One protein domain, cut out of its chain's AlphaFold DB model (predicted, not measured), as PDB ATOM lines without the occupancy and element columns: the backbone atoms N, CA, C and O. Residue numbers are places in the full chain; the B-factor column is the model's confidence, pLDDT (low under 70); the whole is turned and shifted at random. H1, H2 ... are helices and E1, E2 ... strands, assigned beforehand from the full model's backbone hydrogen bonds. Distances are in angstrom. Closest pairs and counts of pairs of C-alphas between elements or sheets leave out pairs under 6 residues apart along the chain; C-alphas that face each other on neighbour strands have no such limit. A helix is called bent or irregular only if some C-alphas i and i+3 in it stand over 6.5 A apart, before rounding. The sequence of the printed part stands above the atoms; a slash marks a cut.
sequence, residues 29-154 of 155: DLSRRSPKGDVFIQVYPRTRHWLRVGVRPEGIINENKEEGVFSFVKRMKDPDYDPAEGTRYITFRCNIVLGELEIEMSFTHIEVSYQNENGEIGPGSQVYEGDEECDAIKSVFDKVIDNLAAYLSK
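What this domain is: This is residues 29 to 154 of the 155 residues of an uncharacterized protein of Ruminobacter amylophilus (UniProt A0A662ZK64). A twisted wall of five antiparallel strands, with E3, E4 and E5 bent partway along, has two helices, H1 and H2, over one face and no named helix on the other. H1 covers E3 and E4, H2 packs on E1 and E5, and the last turns of H2 meet H1 at a steep tilt. The printed part has 126 residues with two named helices and five named strands, in the order E1, H1, E2, E3, E4, E5, H2; the sheet runs E1, E5, E4, E3, E2, and the class is mixed, helices and strands. The whole is compact, with a radius of gyration of the C-alphas of 15.5 A, and elongated, spanning 48 by 26 by 25 A.

How they stand to each other: Start at E1, residues 29 to 33, an edge strand antiparallel to E5, residues 102 to 114; N 30 and O 105 are 2.8 A apart, within hydrogen-bond range. Beside E5 comes E4, residues 88 to 98, with N 95 and O 106 at 2.8 A. Next look at E3, residues 69 to 77, where N 72 and O 94 of E4 are 2.9 A apart. The other edge strand is E2, residues 59 to 64, with N 61 and O 71 of E3 at 2.8 A. E2, E3, E4 and E5 form a meander, each strand the antiparallel neighbour of the one before, and each successive pair is a hairpin. H1, residues 40 to 55, is on the sheet at a height of 9.6 A, over E4 and E3; on the local plane it stands at 27 degrees to E3, only just along the strands. H2, residues 134 to 153, is on the same face, giving two layers, helices on one face of a sheet; its closest C-alphas to E5 are those of Ile 145 and Met 105, 7.1 A apart. H1, with residues 43 to 50 alone, and H2, with residues 148 to 152 alone, touch at a steep tilt of 57 degrees, opposite ways; their closest C-alphas, of Arg 46 and Leu 152, are 6.7 A apart. Every O i to N i+4 pair is within hydrogen-bond range in H2, and 9 of 12 are in H1.

Where its parts are: Find C-alpha 29 at (101.352, 162.479, 165.865); from there E1 runs 13.9 A. H1 begins at C-alpha 40, (120.481, 158.794, 157.370), and spans 20.7 A, with a kink of 27 degrees near residue 49. E2 spans 14.9 A, E3 24.8 A, E4 29.9 A and E5 34.2 A; look for bends at residues 73, 93 and 109 of E3, E4 and E5. H2 spans 28.8 A and ends at C-alpha 153, (112.101, 160.171, 147.591).

The domain as a whole: The two C-alphas farthest apart, of Gly 37 and Asn 118, are 49.2 A apart, and the printed part has no cut. The long link is residues 115 to 133, from E5 to H2; its residues 125 to 126 pair antiparallel with residues 111 to 112 of E5. The mean pLDDT of the printed part is 90.1, and residues 34 to 41, of which 40 and 41 belong to H1, are under 70.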
ATOM      1  N   ASP A  29     100.102 163.219 166.009       93.75
ATOM      2  CA  ASP A  29     101.352 162.479 165.865       93.75
ATOM      3  C   ASP A  29     101.281 161.527 164.676       93.75
ATOM      4  O   ASP A  29     100.395 160.674 164.583       93.75
ATOM      5  N   LEU A  30     102.244 161.650 163.766       91.12
ATOM      6  CA  LEU A  30     102.350 160.839 162.561       91.12
ATOM      7  C   LEU A  30     103.743 160.219 162.472       91.12
ATOM      8  O   LEU A  30     104.747 160.882 162.721       91.12
ATOM      9  N   SER A  31     103.819 158.961 162.041       87.56
ATOM     10  CA  SER A  31     105.086 158.306 161.699       87.56
ATOM     11  C   SER A  31     105.042 157.768 160.276       87.56
ATOM     12  O   SER A  31     104.036 157.222 159.805       87.56
ATOM     13  N   ARG A  32     106.161 157.913 159.567       83.31
ATOM     14  CA  ARG A  32     106.347 157.387 158.218       83.31
ATOM     15  C   ARG A  32     107.707 156.735 158.092       83.31
ATOM     16  O   ARG A  32     108.733 157.323 158.416       83.31
ATOM     17  N   ARG A  33     107.739 155.536 157.511       80.19
ATOM     18  CA  ARG A  33     109.000 154.876 157.172       80.19
ATOM     19  C   ARG A  33     109.813 155.740 156.205       80.19
ATOM     20  O   ARG A  33     109.301 156.155 155.163       80.19
ATOM     21  N   SER A  34     111.088 155.936 156.521       69.50
ATOM     22  CA  SER A  34     112.048 156.608 155.652       69.50
ATOM     23  C   SER A  34     112.136 155.894 154.287       69.50
ATOM     24  O   SER A  34     112.062 154.654 154.237       69.50
ATOM     25  N   PRO A  35     112.262 156.627 153.162       67.81
ATOM     26  CA  PRO A  35     112.393 156.027 151.837       67.81
ATOM     27  C   PRO A  35     113.523 154.983 151.796       67.81
ATOM     28  O   PRO A  35     114.629 155.212 152.284       67.81
ATOM     29  N   LYS A  36     113.254 153.801 151.221       58.50
ATOM     30  CA  LYS A  36     114.233 152.702 151.159       58.50
ATOM     31  C   LYS A  36     115.487 153.137 150.389       58.50
ATOM     32  O   LYS A  36     115.395 153.402 149.195       58.50
ATOM     33  N   GLY A  37     116.649 153.070 151.038       55.16
ATOM     34  CA  GLY A  37     117.958 153.181 150.382       55.16
ATOM     35  C   GLY A  37     118.731 154.471 150.656       55.16
ATOM     36  O   GLY A  37     119.921 154.505 150.349       55.16
ATOM     37  N   ASP A  38     118.117 155.477 151.284       55.47
ATOM     38  CA  ASP A  38     118.832 156.684 151.699       55.47
ATOM     39  C   ASP A  38     119.516 156.449 153.054       55.47
ATOM     40  O   ASP A  38     118.891 156.108 154.056       55.47
ATOM     41  N   VAL A  39     120.838 156.626 153.088       59.12
ATOM     42  CA  VAL A  39     121.610 156.644 154.335       59.12
ATOM     43  C   VAL A  39     121.175 157.876 155.133       59.12
ATOM     44  O   VAL A  39     121.154 158.970 154.573       59.12
ATOM     45  N   PHE A  40     120.893 157.727 156.433       59.00
ATOM     46  CA  PHE A  40     120.481 158.794 157.370       59.00
ATOM     47  C   PHE A  40     121.212 160.144 157.175       59.00
ATOM     48  O   PHE A  40     120.614 161.218 157.232       59.00
ATOM     49  N   ILE A  41     122.505 160.088 156.830       60.75
ATOM     50  CA  ILE A  41     123.372 161.237 156.515       60.75
ATOM     51  C   ILE A  41     122.800 162.153 155.414       60.75
ATOM     52  O   ILE A  41     123.045 163.360 155.440       60.75
ATOM     53  N   GLN A  42     122.048 161.617 154.451       70.88
ATOM     54  CA  GLN A  42     121.430 162.388 153.367       70.88
ATOM     55  C   GLN A  42     120.043 162.930 153.735       70.88
ATOM     56  O   GLN A  42     119.632 163.959 153.198       70.88
ATOM     57  N   VAL A  43     119.345 162.302 154.684       82.25
ATOM     58  CA  VAL A  43     117.976 162.682 155.063       82.25
ATOM     59  C   VAL A  43     117.960 164.032 155.778       82.25
ATOM     60  O   VAL A  43     117.140 164.891 155.448       82.25
ATOM     61  N   TYR A  44     118.908 164.280 156.688       88.75
ATOM     62  CA  TYR A  44     118.954 165.544 157.431       88.75
ATOM     63  C   TYR A  44     119.164 166.778 156.525       88.75
ATOM     64  O   TYR A  44     118.331 167.690 156.562       88.75
ATOM     65  N   PRO A  45     120.204 166.851 155.661       89.94
ATOM     66  CA  PRO A  45     120.398 168.004 154.778       89.94
ATOM     67  C   PRO A  45     119.216 168.247 153.835       89.94
ATOM     68  O   PRO A  45     118.886 169.400 153.548       89.94
ATOM     69  N   ARG A  46     118.560 167.176 153.372       90.56
ATOM     70  CA  ARG A  46     117.393 167.265 152.490       90.56
ATOM     71  C   ARG A  46     116.154 167.759 153.225       90.56
ATOM     72  O   ARG A  46     115.479 168.641 152.706       90.56
ATOM     73  N   THR A  47     115.909 167.276 154.441       91.94
ATOM     74  CA  THR A  47     114.822 167.764 155.310       91.94
ATOM     75  C   THR A  47     115.020 169.242 155.633       91.94
ATOM     76  O   THR A  47     114.109 170.050 155.470       91.94
ATOM     77  N   ARG A  48     116.255 169.643 155.958       94.62
ATOM     78  CA  ARG A  48     116.618 171.053 156.153       94.62
ATOM     79  C   ARG A  48     116.345 171.902 154.909       94.62
ATOM     80  O   ARG A  48     115.867 173.032 155.015       94.62
ATOM     81  N   HIS A  49     116.681 171.392 153.726       94.44
ATOM     82  CA  HIS A  49     116.447 172.098 152.470       94.44
ATOM     83  C   HIS A  49     114.948 172.217 152.155       94.44
ATOM     84  O   HIS A  49     114.484 173.318 151.854       94.44
ATOM     85  N   TRP A  50     114.184 171.132 152.316       94.38
ATOM     86  CA  TRP A  50     112.723 171.123 152.213       94.38
ATOM     87  C   TRP A  50     112.087 172.151 153.145       94.38
ATOM     88  O   TRP A  50     111.283 172.967 152.697       94.38
ATOM     89  N   LEU A  51     112.508 172.183 154.410       95.25
ATOM     90  CA  LEU A  51     111.996 173.125 155.399       95.25
ATOM     91  C   LEU A  51     112.220 174.576 154.951       95.25
ATOM     92  O   LEU A  51     111.302 175.395 154.951       95.25
ATOM     93  N   ARG A  52     113.439 174.909 154.515       94.62
ATOM     94  CA  ARG A  52     113.809 176.291 154.173       94.62
ATOM     95  C   ARG A  52     113.262 176.758 152.827       94.62
ATOM     96  O   ARG A  52     112.996 177.946 152.670       94.62
ATOM     97  N   VAL A  53     113.120 175.862 151.851       92.88
ATOM     98  CA  VAL A  53     112.767 176.234 150.469       92.88
ATOM     99  C   VAL A  53     111.336 175.857 150.110       92.88
ATOM    100  O   VAL A  53     110.667 176.648 149.441       92.88
ATOM    101  N   GLY A  54     110.880 174.684 150.547       89.81
ATOM    102  CA  GLY A  54     109.533 174.172 150.315       89.81
ATOM    103  C   GLY A  54     108.533 174.708 151.333       89.81
ATOM    104  O   GLY A  54     107.608 175.419 150.955       89.81
ATOM    105  N   VAL A  55     108.745 174.414 152.620       93.56
ATOM    106  CA  VAL A  55     107.795 174.781 153.687       93.56
ATOM    107  C   VAL A  55     107.797 176.280 153.945       93.56
ATOM    108  O   VAL A  55     106.729 176.887 154.011       93.56
ATOM    109  N   ARG A  56     108.985 176.888 154.074       95.00
ATOM    110  CA  ARG A  56     109.163 178.307 154.430       95.00
ATOM    111  C   ARG A  56     108.363 178.646 155.697       95.00
ATOM    112  O   ARG A  56     107.312 179.291 155.595       95.00
ATOM    113  N   PRO A  57     108.782 178.122 156.861       96.38
ATOM    114  CA  PRO A  57     108.104 178.390 158.120       96.38
ATOM    115  C   PRO A  57     108.169 179.876 158.469       96.38
ATOM    116  O   PRO A  57     109.067 180.590 158.020       96.38
ATOM    117  N   GLU A  58     107.222 180.325 159.286       96.06
ATOM    118  CA  GLU A  58     107.228 181.688 159.823       96.06
ATOM    119  C   GLU A  58     108.350 181.851 160.865       96.06
ATOM    120  O   GLU A  58     108.956 182.916 160.962       96.06
ATOM    121  N   GLY A  59     108.701 180.769 161.572       95.88
ATOM    122  CA  GLY A  59     109.839 180.726 162.489       95.88
ATOM    123  C   GLY A  59     110.378 179.312 162.692       95.88
ATOM    124  O   GLY A  59     109.625 178.343 162.652       95.88
ATOM    125  N   ILE A  60     111.688 179.191 162.918       96.75
ATOM    126  CA  ILE A  60     112.345 177.936 163.316       96.75
ATOM    127  C   ILE A  60     112.668 178.048 164.806       96.75
ATOM    128  O   ILE A  60     113.375 178.969 165.207       96.75
ATOM    129  N   ILE A  61     112.130 177.128 165.605       97.06
ATOM    130  CA  ILE A  61     112.292 177.074 167.065       97.06
ATOM    131  C   ILE A  61     113.557 176.287 167.420       97.06
ATOM    132  O   ILE A  61     114.347 176.729 168.250       97.06
ATOM    133  N   ASN A  62     113.748 175.126 166.788       95.50
ATOM    134  CA  ASN A  62     114.885 174.244 167.030       95.50
ATOM    135  C   ASN A  62     115.366 173.606 165.720       95.50
ATOM    136  O   ASN A  62     114.567 173.267 164.848       95.50
ATOM    137  N   GLU A  63     116.676 173.439 165.587       95.44
ATOM    138  CA  GLU A  63     117.322 172.724 164.487       95.44
ATOM    139  C   GLU A  63     118.580 172.051 165.058       95.44
ATOM    140  O   GLU A  63     119.618 172.700 165.208       95.44
ATOM    141  N   ASN A  64     118.482 170.763 165.401       93.38
ATOM    142  CA  ASN A  64     119.572 169.997 165.999       93.38
ATOM    143  C   ASN A  64     119.997 168.844 165.083       93.38
ATOM    144  O   ASN A  64     119.264 167.878 164.873       93.38
ATOM    145  N   LYS A  65     121.222 168.935 164.560       88.75
ATOM    146  CA  LYS A  65     121.796 167.921 163.670       88.75
ATOM    147  C   LYS A  65     122.177 166.631 164.387       88.75
ATOM    148  O   LYS A  65     122.101 165.575 163.767       88.75
ATOM    149  N   GLU A  66     122.627 166.717 165.633       87.56
ATOM    150  CA  GLU A  66     123.074 165.546 166.395       87.56
ATOM    151  C   GLU A  66     121.888 164.659 166.774       87.56
ATOM    152  O   GLU A  66     121.986 163.440 166.699       87.56
ATOM    153  N   GLU A  67     120.753 165.283 167.087       87.56
ATOM    154  CA  GLU A  67     119.509 164.598 167.457       87.56
ATOM    155  C   GLU A  67     118.588 164.322 166.260       87.56
ATOM    156  O   GLU A  67     117.620 163.583 166.387       87.56
ATOM    157  N   GLY A  68     118.857 164.912 165.090       89.56
ATOM    158  CA  GLY A  68     117.994 164.763 163.915       89.56
ATOM    159  C   GLY A  68     116.643 165.471 164.057       89.56
ATOM    160  O   GLY A  68     115.658 165.016 163.479       89.56
ATOM    161  N   VAL A  69     116.591 166.575 164.809       94.12
ATOM    162  CA  VAL A  69     115.346 167.256 165.191       94.12
ATOM    163  C   VAL A  69     115.186 168.598 164.480       94.12
ATOM    164  O   VAL A  69     116.117 169.407 164.422       94.12
ATOM    165  N   PHE A  70     113.973 168.870 163.997       96.56
ATOM    166  CA  PHE A  70     113.547 170.187 163.520       96.56
ATOM    167  C   PHE A  70     112.239 170.585 164.193       96.56
ATOM    168  O   PHE A  70     111.273 169.839 164.133       96.56
ATOM    169  N   SER A  71     112.156 171.791 164.747       97.25
ATOM    170  CA  SER A  71     110.900 172.338 165.262       97.25
ATOM    171  C   SER A  71     110.646 173.722 164.679       97.25
ATOM    172  O   SER A  71     111.542 174.569 164.674       97.25
ATOM    173  N   PHE A  72     109.437 173.982 164.190       98.00
ATOM    174  CA  PHE A  72     109.096 175.236 163.515       98.00
ATOM    175  C   PHE A  72     107.616 175.596 163.653       98.00
ATOM    176  O   PHE A  72     106.789 174.743 163.955       98.00
ATOM    177  N   VAL A  73     107.292 176.861 163.391       97.81
ATOM    178  CA  VAL A  73     105.916 177.369 163.311       97.81
ATOM    179  C   VAL A  73     105.564 177.639 161.857       97.81
ATOM    180  O   VAL A  73     106.347 178.245 161.112       97.81
ATOM    181  N   LYS A  74     104.381 177.195 161.442       96.88
ATOM    182  CA  LYS A  74     103.870 177.421 160.099       96.88
ATOM    183  C   LYS A  74     102.396 177.772 160.149       96.88
ATOM    184  O   LYS A  74     101.610 177.081 160.780       96.88
ATOM    185  N   ARG A  75     102.034 178.780 159.364       96.56
ATOM    186  CA  ARG A  75     100.671 178.995 158.897       96.56
ATOM    187  C   ARG A  75     100.560 178.613 157.432       96.56
ATOM    188  O   ARG A  75     101.405 178.998 156.612       96.56
ATOM    189  N   MET A  76      99.530 177.858 157.086       95.50
ATOM    190  CA  MET A  76      99.233 177.472 155.710       95.50
ATOM    191  C   MET A  76      97.752 177.627 155.405       95.50
ATOM    192  O   MET A  76      96.915 177.511 156.293       95.50
ATOM    193  N   LYS A  77      97.437 177.891 154.136       95.25
ATOM    194  CA  LYS A  77      96.063 177.787 153.653       95.25
ATOM    195  C   LYS A  77      95.653 176.321 153.710       95.25
ATOM    196  O   LYS A  77      96.414 175.466 153.253       95.25
ATOM    197  N   ASP A  78      94.478 176.063 154.259       95.50
ATOM    198  CA  ASP A  78      93.907 174.729 154.290       95.50
ATOM    199  C   ASP A  78      93.566 174.278 152.856       95.50
ATOM    200  O   ASP A  78      92.795 174.963 152.175       95.50
ATOM    201  N   PRO A  79      94.173 173.186 152.355       93.06
ATOM    202  CA  PRO A  79      93.903 172.691 151.010       93.06
ATOM    203  C   PRO A  79      92.544 171.988 150.872       93.06
ATOM    204  O   PRO A  79      92.080 171.845 149.742       93.06
ATOM    205  N   ASP A  80      91.940 171.546 151.978       92.94
ATOM    206  CA  ASP A  80      90.741 170.702 151.994       92.94
ATOM    207  C   ASP A  80      89.477 171.460 152.419       92.94
ATOM    208  O   ASP A  80      88.375 170.928 152.298       92.94
ATOM    209  N   TYR A  81      89.620 172.699 152.892       93.44
ATOM    210  CA  TYR A  81      88.488 173.553 153.241       93.44
ATOM    211  C   TYR A  81      87.713 174.002 151.996       93.44
ATOM    212  O   TYR A  81      88.324 174.426 151.009       93.44
ATOM    213  N   ASP A  82      86.378 173.945 152.053       91.12
ATOM    214  CA  ASP A  82      85.515 174.296 150.922       91.12
ATOM    215  C   ASP A  82      85.721 175.770 150.517       91.12
ATOM    216  O   ASP A  82      85.412 176.681 151.292       91.12
ATOM    217  N   PRO A  83      86.207 176.050 149.289       88.56
ATOM    218  CA  PRO A  83      86.371 177.417 148.812       88.56
ATOM    219  C   PRO A  83      85.063 178.220 148.766       88.56
ATOM    220  O   PRO A  83      85.117 179.450 148.762       88.56
ATOM    221  N   ALA A  84      83.902 177.555 148.701       89.69
ATOM    222  CA  ALA A  84      82.595 178.207 148.753       89.69
ATOM    223  C   ALA A  84      82.267 178.760 150.150       89.69
ATOM    224  O   ALA A  84      81.530 179.740 150.253       89.69
ATOM    225  N   GLU A  85      82.848 178.182 151.205       87.56
ATOM    226  CA  GLU A  85      82.707 178.633 152.596       87.56
ATOM    227  C   GLU A  85      83.781 179.657 153.000       87.56
ATOM    228  O   GLU A  85      83.807 180.139 154.134       87.56
ATOM    229  N   GLY A  86      84.677 180.012 152.075       90.88
ATOM    230  CA  GLY A  86      85.693 181.044 152.252       90.88
ATOM    231  C   GLY A  86      87.117 180.503 152.162       90.88
ATOM    232  O   GLY A  86      87.441 179.627 151.363       90.88
ATOM    233  N   THR A  87      88.031 181.088 152.934       94.81
ATOM    234  CA  THR A  87      89.415 180.607 153.021       94.81
ATOM    235  C   THR A  87      89.810 180.441 154.478       94.81
ATOM    236  O   THR A  87      89.855 181.415 155.229       94.81
ATOM    237  N   ARG A  88      90.134 179.197 154.837       95.44
ATOM    238  CA  ARG A  88      90.650 178.794 156.142       95.44
ATOM    239  C   ARG A  88      92.173 178.679 156.108       95.44
ATOM    240  O   ARG A  88      92.758 178.230 155.118       95.44
ATOM    241  N   TYR A  89      92.813 179.086 157.191       97.19
ATOM    242  CA  TYR A  89      94.238 178.925 157.438       97.19
ATOM    243  C   TYR A  89      94.439 178.143 158.730       97.19
ATOM    244  O   TYR A  89      93.757 178.405 159.718       97.19
ATOM    245  N   ILE A  90      95.411 177.236 158.714       97.56
ATOM    246  CA  ILE A  90      95.829 176.450 159.873       97.56
ATOM    247  C   ILE A  90      97.216 176.941 160.278       97.56
ATOM    248  O   ILE A  90      98.145 176.923 159.459       97.56
ATOM    249  N   THR A  91      97.346 177.390 161.520       97.38
ATOM    250  CA  THR A  91      98.621 177.704 162.170       97.38
ATOM    251  C   THR A  91      98.963 176.571 163.122       97.38
ATOM    252  O   THR A  91      98.091 176.085 163.828       97.38
ATOM    253  N   PHE A  92     100.211 176.120 163.122       97.56
ATOM    254  CA  PHE A  92     100.655 175.033 163.985       97.56
ATOM    255  C   PHE A  92     102.150 175.122 164.264       97.56
ATOM    256  O   PHE A  92     102.941 175.656 163.471       97.56
ATOM    257  N   ARG A  93     102.552 174.513 165.375       97.62
ATOM    258  CA  ARG A  93     103.928 174.113 165.632       97.62
ATOM    259  C   ARG A  93     104.119 172.683 165.147       97.62
ATOM    260  O   ARG A  93     103.378 171.789 165.527       97.62
ATOM    261  N   CYS A  94     105.142 172.468 164.333       97.75
ATOM    262  CA  CYS A  94     105.545 171.144 163.882       97.75
ATOM    263  C   CYS A  94     106.893 170.777 164.490       97.75
ATOM    264  O   CYS A  94     107.825 171.587 164.469       97.75
ATOM    265  N   ASN A  95     106.997 169.558 165.007       97.56
ATOM    266  CA  ASN A  95     108.248 168.927 165.383       97.56
ATOM    267  C   ASN A  95     108.503 167.732 164.464       97.56
ATOM    268  O   ASN A  95     107.592 166.961 164.203       97.56
ATOM    269  N   ILE A  96     109.731 167.585 163.981       95.62
ATOM    270  CA  ILE A  96     110.172 166.480 163.136       95.62
ATOM    271  C   ILE A  96     111.331 165.805 163.841       95.62
ATOM    272  O   ILE A  96     112.331 166.467 164.125       95.62
ATOM    273  N   VAL A  97     111.220 164.500 164.054       93.75
ATOM    274  CA  VAL A  97     112.300 163.655 164.561       93.75
ATOM    275  C   VAL A  97     112.677 162.666 163.467       93.75
ATOM    276  O   VAL A  97     111.859 161.881 162.987       93.75
ATOM    277  N   LEU A  98     113.929 162.736 163.025       90.12
ATOM    278  CA  LEU A  98     114.485 161.797 162.062       90.12
ATOM    279  C   LEU A  98     115.127 160.636 162.821       90.12
ATOM    280  O   LEU A  98     116.171 160.806 163.447       90.12
ATOM    281  N   GLY A  99     114.527 159.454 162.726       83.25
ATOM    282  CA  GLY A  99     115.117 158.195 163.169       83.25
ATOM    283  C   GLY A  99     115.884 157.486 162.050       83.25
ATOM    284  O   GLY A  99     115.889 157.904 160.890       83.25
ATOM    285  N   GLU A 100     116.523 156.360 162.377       77.88
ATOM    286  CA  GLU A 100     117.259 155.561 161.383       77.88
ATOM    287  C   GLU A 100     116.352 155.013 160.271       77.88
ATOM    288  O   GLU A 100     116.760 154.921 159.113       77.88
ATOM    289  N   LEU A 101     115.122 154.633 160.629       79.88
ATOM    290  CA  LEU A 101     114.174 153.969 159.733       79.88
ATOM    291  C   LEU A 101     112.870 154.741 159.544       79.88
ATOM    292  O   LEU A 101     112.106 154.400 158.638       79.88
ATOM    293  N   GLU A 102     112.612 155.754 160.364       85.44
ATOM    294  CA  GLU A 102     111.321 156.432 160.457       85.44
ATOM    295  C   GLU A 102     111.494 157.944 160.578       85.44
ATOM    296  O   GLU A 102     112.528 158.445 161.015       85.44
ATOM    297  N   ILE A 103     110.474 158.657 160.123       88.75
ATOM    298  CA  ILE A 103     110.304 160.095 160.250       88.75
ATOM    299  C   ILE A 103     109.048 160.270 161.085       88.75
ATOM    300  O   ILE A 103     107.964 159.881 160.646       88.75
ATOM    301  N   GLU A 104     109.205 160.846 162.264       92.62
ATOM    302  CA  GLU A 104     108.103 161.165 163.161       92.62
ATOM    303  C   GLU A 104     107.818 162.661 163.064       92.62
ATOM    304  O   GLU A 104     108.741 163.480 163.025       92.62
ATOM    305  N   MET A 105     106.540 163.023 162.984       95.50
ATOM    306  CA  MET A 105     106.080 164.403 162.967       95.50
ATOM    307  C   MET A 105     104.985 164.592 164.008       95.50
ATOM    308  O   MET A 105     103.984 163.886 163.952       95.50
ATOM    309  N   SER A 106     105.153 165.572 164.894       96.88
ATOM    310  CA  SER A 106     104.097 166.007 165.810       96.88
ATOM    311  C   SER A 106     103.639 167.425 165.488       96.88
ATOM    312  O   SER A 106     104.450 168.300 165.154       96.88
ATOM    313  N   PHE A 107     102.331 167.649 165.558       97.50
ATOM    314  CA  PHE A 107     101.675 168.928 165.320       97.50
ATOM    315  C   PHE A 107     100.946 169.353 166.591       97.50
ATOM    316  O   PHE A 107     100.126 168.604 167.108       97.50
ATOM    317  N   THR A 108     101.266 170.547 167.081       96.56
ATOM    318  CA  THR A 108     100.796 171.106 168.360       96.56
ATOM    319  C   THR A 108     100.447 172.582 168.178       96.56
ATOM    320  O   THR A 108     100.808 173.180 167.156       96.56
ATOM    321  N   HIS A 109      99.767 173.183 169.155       95.62
ATOM    322  CA  HIS A 109      99.356 174.593 169.168       95.62
ATOM    323  C   HIS A 109      98.598 174.947 167.886       95.62
ATOM    324  O   HIS A 109      98.959 175.869 167.150       95.62
ATOM    325  N   ILE A 110      97.617 174.102 167.558       96.88
ATOM    326  CA  ILE A 110      96.870 174.186 166.311       96.88
ATOM    327  C   ILE A 110      95.791 175.257 166.447       96.88
ATOM    328  O   ILE A 110      94.878 175.141 167.259       96.88
ATOM    329  N   GLU A 111      95.873 176.274 165.599       96.75
ATOM    330  CA  GLU A 111      94.883 177.338 165.505       96.75
ATOM    331  C   GLU A 111      94.293 177.413 164.101       96.75
ATOM    332  O   GLU A 111      94.990 177.261 163.092       96.75
ATOM    333  N   VAL A 112      93.012 177.750 164.036       96.56
ATOM    334  CA  VAL A 112      92.281 177.969 162.794       96.56
ATOM    335  C   VAL A 112      91.890 179.436 162.677       96.56
ATOM    336  O   VAL A 112      91.344 180.035 163.599       96.56
ATOM    337  N   SER A 113      92.166 180.035 161.522       96.69
ATOM    338  CA  SER A 113      91.784 181.415 161.206       96.69
ATOM    339  C   SER A 113      91.103 181.497 159.846       96.69
ATOM    340  O   SER A 113      91.399 180.723 158.934       96.69
ATOM    341  N   TYR A 114      90.198 182.459 159.698       95.38
ATOM    342  CA  TYR A 114      89.410 182.648 158.483       95.38
ATOM    343  C   TYR A 114      89.734 183.988 157.833       95.38
ATOM    344  O   TYR A 114      89.941 184.996 158.513       95.38
ATOM    345  N   GLN A 115      89.782 184.000 156.505       94.81
ATOM    346  CA  GLN A 115      89.923 185.225 155.729       94.81
ATOM    347  C   GLN A 115      88.563 185.909 155.570       94.81
ATOM    348  O   GLN A 115      87.599 185.279 155.139       94.81
ATOM    349  N   ASN A 116      88.491 187.199 155.896       90.81
ATOM    350  CA  ASN A 116      87.288 188.005 155.722       90.81
ATOM    351  C   ASN A 116      87.130 188.510 154.271       90.81
ATOM    352  O   ASN A 116      88.022 188.361 153.434       90.81
ATOM    353  N   GLU A 117      86.000 189.160 153.977       88.88
ATOM    354  CA  GLU A 117      85.687 189.713 152.644       88.88
ATOM    355  C   GLU A 117      86.692 190.776 152.162       88.88
ATOM    356  O   GLU A 117      86.865 190.968 150.959       88.88
ATOM    357  N   ASN A 118      87.400 191.434 153.087       89.75
ATOM    358  CA  ASN A 118      88.438 192.420 152.778       89.75
ATOM    359  C   ASN A 118      89.803 191.772 152.480       89.75
ATOM    360  O   ASN A 118      90.771 192.474 152.185       89.75
ATOM    361  N   GLY A 119      89.896 190.442 152.556       88.31
ATOM    362  CA  GLY A 119      91.129 189.689 152.352       88.31
ATOM    363  C   GLY A 119      92.040 189.630 153.580       88.31
ATOM    364  O   GLY A 119      93.155 189.114 153.477       88.31
ATOM    365  N   GLU A 120      91.596 190.119 154.735       92.62
ATOM    366  CA  GLU A 120      92.357 190.079 155.983       92.62
ATOM    367  C   GLU A 120      92.107 188.759 156.717       92.62
ATOM    368  O   GLU A 120      90.989 188.244 156.739       92.62
ATOM    369  N   ILE A 121      93.151 188.207 157.331       92.75
ATOM    370  CA  ILE A 121      93.045 186.988 158.136       92.75
ATOM    371  C   ILE A 121      92.634 187.402 159.551       92.75
ATOM    372  O   ILE A 121      93.335 188.189 160.189       92.75
ATOM    373  N   GLY A 122      91.489 186.895 160.013       90.56
ATOM    374  CA  GLY A 122      90.986 187.110 161.368       90.56
ATOM    375  C   GLY A 122      91.855 186.447 162.447       90.56
ATOM    376  O   GLY A 122      92.845 185.783 162.130       90.56
ATOM    377  N   PRO A 123      91.505 186.615 163.736       92.06
ATOM    378  CA  PRO A 123      92.230 185.964 164.822       92.06
ATOM    379  C   PRO A 123      92.160 184.433 164.700       92.06
ATOM    380  O   PRO A 123      91.149 183.886 164.255       92.06
ATOM    381  N   GLY A 124      93.240 183.759 165.098       92.44
ATOM    382  CA  GLY A 124      93.269 182.308 165.255       92.44
ATOM    383  C   GLY A 124      92.432 181.878 166.455       92.44
ATOM    384  O   GLY A 124      92.468 182.522 167.502       92.44
ATOM    385  N   SER A 125      91.657 180.814 166.283       94.38
ATOM    386  CA  SER A 125      90.969 180.113 167.366       94.38
ATOM    387  C   SER A 125      91.683 178.792 167.603       94.38
ATOM    388  O   SER A 125      91.921 178.052 166.651       94.38
ATOM    389  N   GLN A 126      92.053 178.530 168.853       95.31
ATOM    390  CA  GLN A 126      92.681 177.274 169.252       95.31
ATOM    391  C   GLN A 126      91.715 176.110 169.011       95.31
ATOM    392  O   GLN A 126      90.542 176.213 169.366       95.31
ATOM    393  N   VAL A 127      92.233 175.025 168.438       94.19
ATOM    394  CA  VAL A 127      91.508 173.764 168.262       94.19
ATOM    395  C   VAL A 127      91.756 172.877 169.477       94.19
ATOM    396  O   VAL A 127      92.900 172.738 169.933       94.19
ATOM    397  N   TYR A 128      90.688 172.273 169.985       93.56
ATOM    398  CA  TYR A 128      90.706 171.353 171.113       93.56
ATOM    399  C   TYR A 128      90.267 169.953 170.688       93.56
ATOM    400  O   TYR A 128      89.543 169.768 169.709       93.56
ATOM    401  N   GLU A 129      90.710 168.941 171.432       91.50
ATOM    402  CA  GLU A 129      90.271 167.564 171.212       91.50
ATOM    403  C   GLU A 129      88.739 167.456 171.280       91.50
ATOM    404  O   GLU A 129      88.105 167.865 172.255       91.50
ATOM    405  N   GLY A 130      88.150 166.858 170.242       89.62
ATOM    406  CA  GLY A 130      86.702 166.687 170.108       89.62
ATOM    407  C   GLY A 130      85.996 167.763 169.282       89.62
ATOM    408  O   GLY A 130      84.800 167.604 169.027       89.62
ATOM    409  N   ASP A 131      86.703 168.802 168.826       92.00
ATOM    410  CA  ASP A 131      86.152 169.764 167.871       92.00
ATOM    411  C   ASP A 131      85.824 169.083 166.528       92.00
ATOM    412  O   ASP A 131      86.523 168.179 166.062       92.00
ATOM    413  N   GLU A 132      84.757 169.536 165.863       90.31
ATOM    414  CA  GLU A 132      84.265 168.927 164.611       90.31
ATOM    415  C   GLU A 132      85.301 168.973 163.473       90.31
ATOM    416  O   GLU A 132      85.256 168.174 162.537       90.31
ATOM    417  N   GLU A 133      86.263 169.895 163.552       89.44
ATOM    418  CA  GLU A 133      87.302 170.083 162.543       89.44
ATOM    419  C   GLU A 133      88.554 169.216 162.737       89.44
ATOM    420  O   GLU A 133      89.375 169.139 161.817       89.44
ATOM    421  N   CYS A 134      88.692 168.515 163.869       92.56
ATOM    422  CA  CYS A 134      89.861 167.691 164.189       92.56
ATOM    423  C   CYS A 134      90.191 166.665 163.092       92.56
ATOM    424  O   CYS A 134      91.343 166.556 162.665       92.56
ATOM    425  N   ASP A 135      89.193 165.927 162.601       92.56
ATOM    426  CA  ASP A 135      89.401 164.886 161.586       92.56
ATOM    427  C   ASP A 135      89.832 165.475 160.236       92.56
ATOM    428  O   ASP A 135      90.710 164.932 159.556       92.56
ATOM    429  N   ALA A 136      89.265 166.624 159.864       92.56
ATOM    430  CA  ALA A 136      89.660 167.339 158.657       92.56
ATOM    431  C   ALA A 136      91.114 167.826 158.761       92.56
ATOM    432  O   ALA A 136      91.898 167.646 157.830       92.56
ATOM    433  N   ILE A 137      91.499 168.382 159.912       94.69
ATOM    434  CA  ILE A 137      92.862 168.864 160.159       94.69
ATOM    435  C   ILE A 137      93.872 167.702 160.165       94.69
ATOM    436  O   ILE A 137      94.931 167.820 159.546       94.69
ATOM    437  N   LYS A 138      93.538 166.554 160.775       95.25
ATOM    438  CA  LYS A 138      94.360 165.326 160.723       95.25
ATOM    439  C   LYS A 138      94.675 164.916 159.281       95.25
ATOM    440  O   LYS A 138      95.843 164.737 158.941       95.25
ATOM    441  N   SER A 139      93.661 164.883 158.413       94.31
ATOM    442  CA  SER A 139      93.829 164.586 156.978       94.31
ATOM    443  C   SER A 139      94.760 165.582 156.266       94.31
ATOM    444  O   SER A 139      95.532 165.206 155.376       94.31
ATOM    445  N   VAL A 140      94.737 166.860 156.654       95.06
ATOM    446  CA  VAL A 140      95.672 167.857 156.114       95.06
ATOM    447  C   VAL A 140      97.109 167.554 156.550       95.06
ATOM    448  O   VAL A 140      98.019 167.630 155.719       95.06
ATOM    449  N   PHE A 141      97.342 167.169 157.806       96.31
ATOM    450  CA  PHE A 141      98.686 166.831 158.290       96.31
ATOM    451  C   PHE A 141      99.239 165.523 157.719       96.31
ATOM    452  O   PHE A 141     100.437 165.463 157.424       96.31
ATOM    453  N   ASP A 142      98.386 164.542 157.423       93.50
ATOM    454  CA  ASP A 142      98.778 163.353 156.654       93.50
ATOM    455  C   ASP A 142      99.409 163.737 155.305       93.50
ATOM    456  O   ASP A 142     100.447 163.209 154.893       93.50
ATOM    457  N   LYS A 143      98.855 164.754 154.632       92.94
ATOM    458  CA  LYS A 143      99.419 165.271 153.375       92.94
ATOM    459  C   LYS A 143     100.762 165.965 153.577       92.94
ATOM    460  O   LYS A 143     101.579 165.974 152.654       92.94
ATOM    461  N   VAL A 144     101.013 166.549 154.749       92.38
ATOM    462  CA  VAL A 144     102.295 167.194 155.067       92.38
ATOM    463  C   VAL A 144     103.397 166.148 155.218       92.38
ATOM    464  O   VAL A 144     104.452 166.294 154.592       92.38
ATOM    465  N   ILE A 145     103.159 165.078 155.982       90.44
ATOM    466  CA  ILE A 145     104.156 164.009 156.140       90.44
ATOM    467  C   ILE A 145     104.394 163.269 154.817       90.44
ATOM    468  O   ILE A 145     105.546 163.005 154.454       90.44
ATOM    469  N   ASP A 146     103.348 163.031 154.020       90.00
ATOM    470  CA  ASP A 146     103.497 162.461 152.678       90.00
ATOM    471  C   ASP A 146     104.255 163.402 151.727       90.00
ATOM    472  O   ASP A 146     105.052 162.939 150.904       90.00
ATOM    473  N   ASN A 147     104.084 164.724 151.850       91.19
ATOM    474  CA  ASN A 147     104.854 165.697 151.075       91.19
ATOM    475  C   ASN A 147     106.352 165.621 151.389       91.19
ATOM    476  O   ASN A 147     107.166 165.607 150.460       91.19
ATOM    477  N   LEU A 148     106.716 165.542 152.674       90.19
ATOM    478  CA  LEU A 148     108.105 165.364 153.096       90.19
ATOM    479  C   LEU A 148     108.659 164.032 152.578       90.19
ATOM    480  O   LEU A 148     109.714 164.013 151.942       90.19
ATOM    481  N   ALA A 149     107.932 162.930 152.763       86.69
ATOM    482  CA  ALA A 149     108.349 161.615 152.281       86.69
ATOM    483  C   ALA A 149     108.565 161.602 150.755       86.69
ATOM    484  O   ALA A 149     109.578 161.091 150.264       86.69
ATOM    485  N   ALA A 150     107.664 162.225 149.991       86.75
ATOM    486  CA  ALA A 150     107.806 162.378 148.548       86.75
ATOM    487  C   ALA A 150     109.012 163.255 148.179       86.75
ATOM    488  O   ALA A 150     109.733 162.943 147.232       86.75
ATOM    489  N   TYR A 151     109.266 164.335 148.921       88.06
ATOM    490  CA  TYR A 151     110.426 165.198 148.708       88.06
ATOM    491  C   TYR A 151     111.751 164.463 148.941       88.06
ATOM    492  O   TYR A 151     112.696 164.614 148.163       88.06
ATOM    493  N   LEU A 152     111.807 163.635 149.983       84.88
ATOM    494  CA  LEU A 152     112.953 162.783 150.299       84.88
ATOM    495  C   LEU A 152     113.102 161.611 149.317       84.88
ATOM    496  O   LEU A 152     114.193 161.084 149.152       84.88
ATOM    497  N   SER A 153     112.043 161.236 148.602       81.44
ATOM    498  CA  SER A 153     112.101 160.171 147.591       81.44
ATOM    499  C   SER A 153     112.525 160.657 146.197       81.44
ATOM    500  O   SER A 153     112.847 159.839 145.338       81.44
ATOM    501  N   LYS A 154     112.511 161.971 145.930       73.62
ATOM    502  CA  LYS A 154     112.919 162.533 144.629       73.62
ATOM    503  C   LYS A 154     114.444 162.480 144.488       73.62
ATOM    504  O   LYS A 154     115.128 163.191 145.214       73.62
TER     505      LYS A 154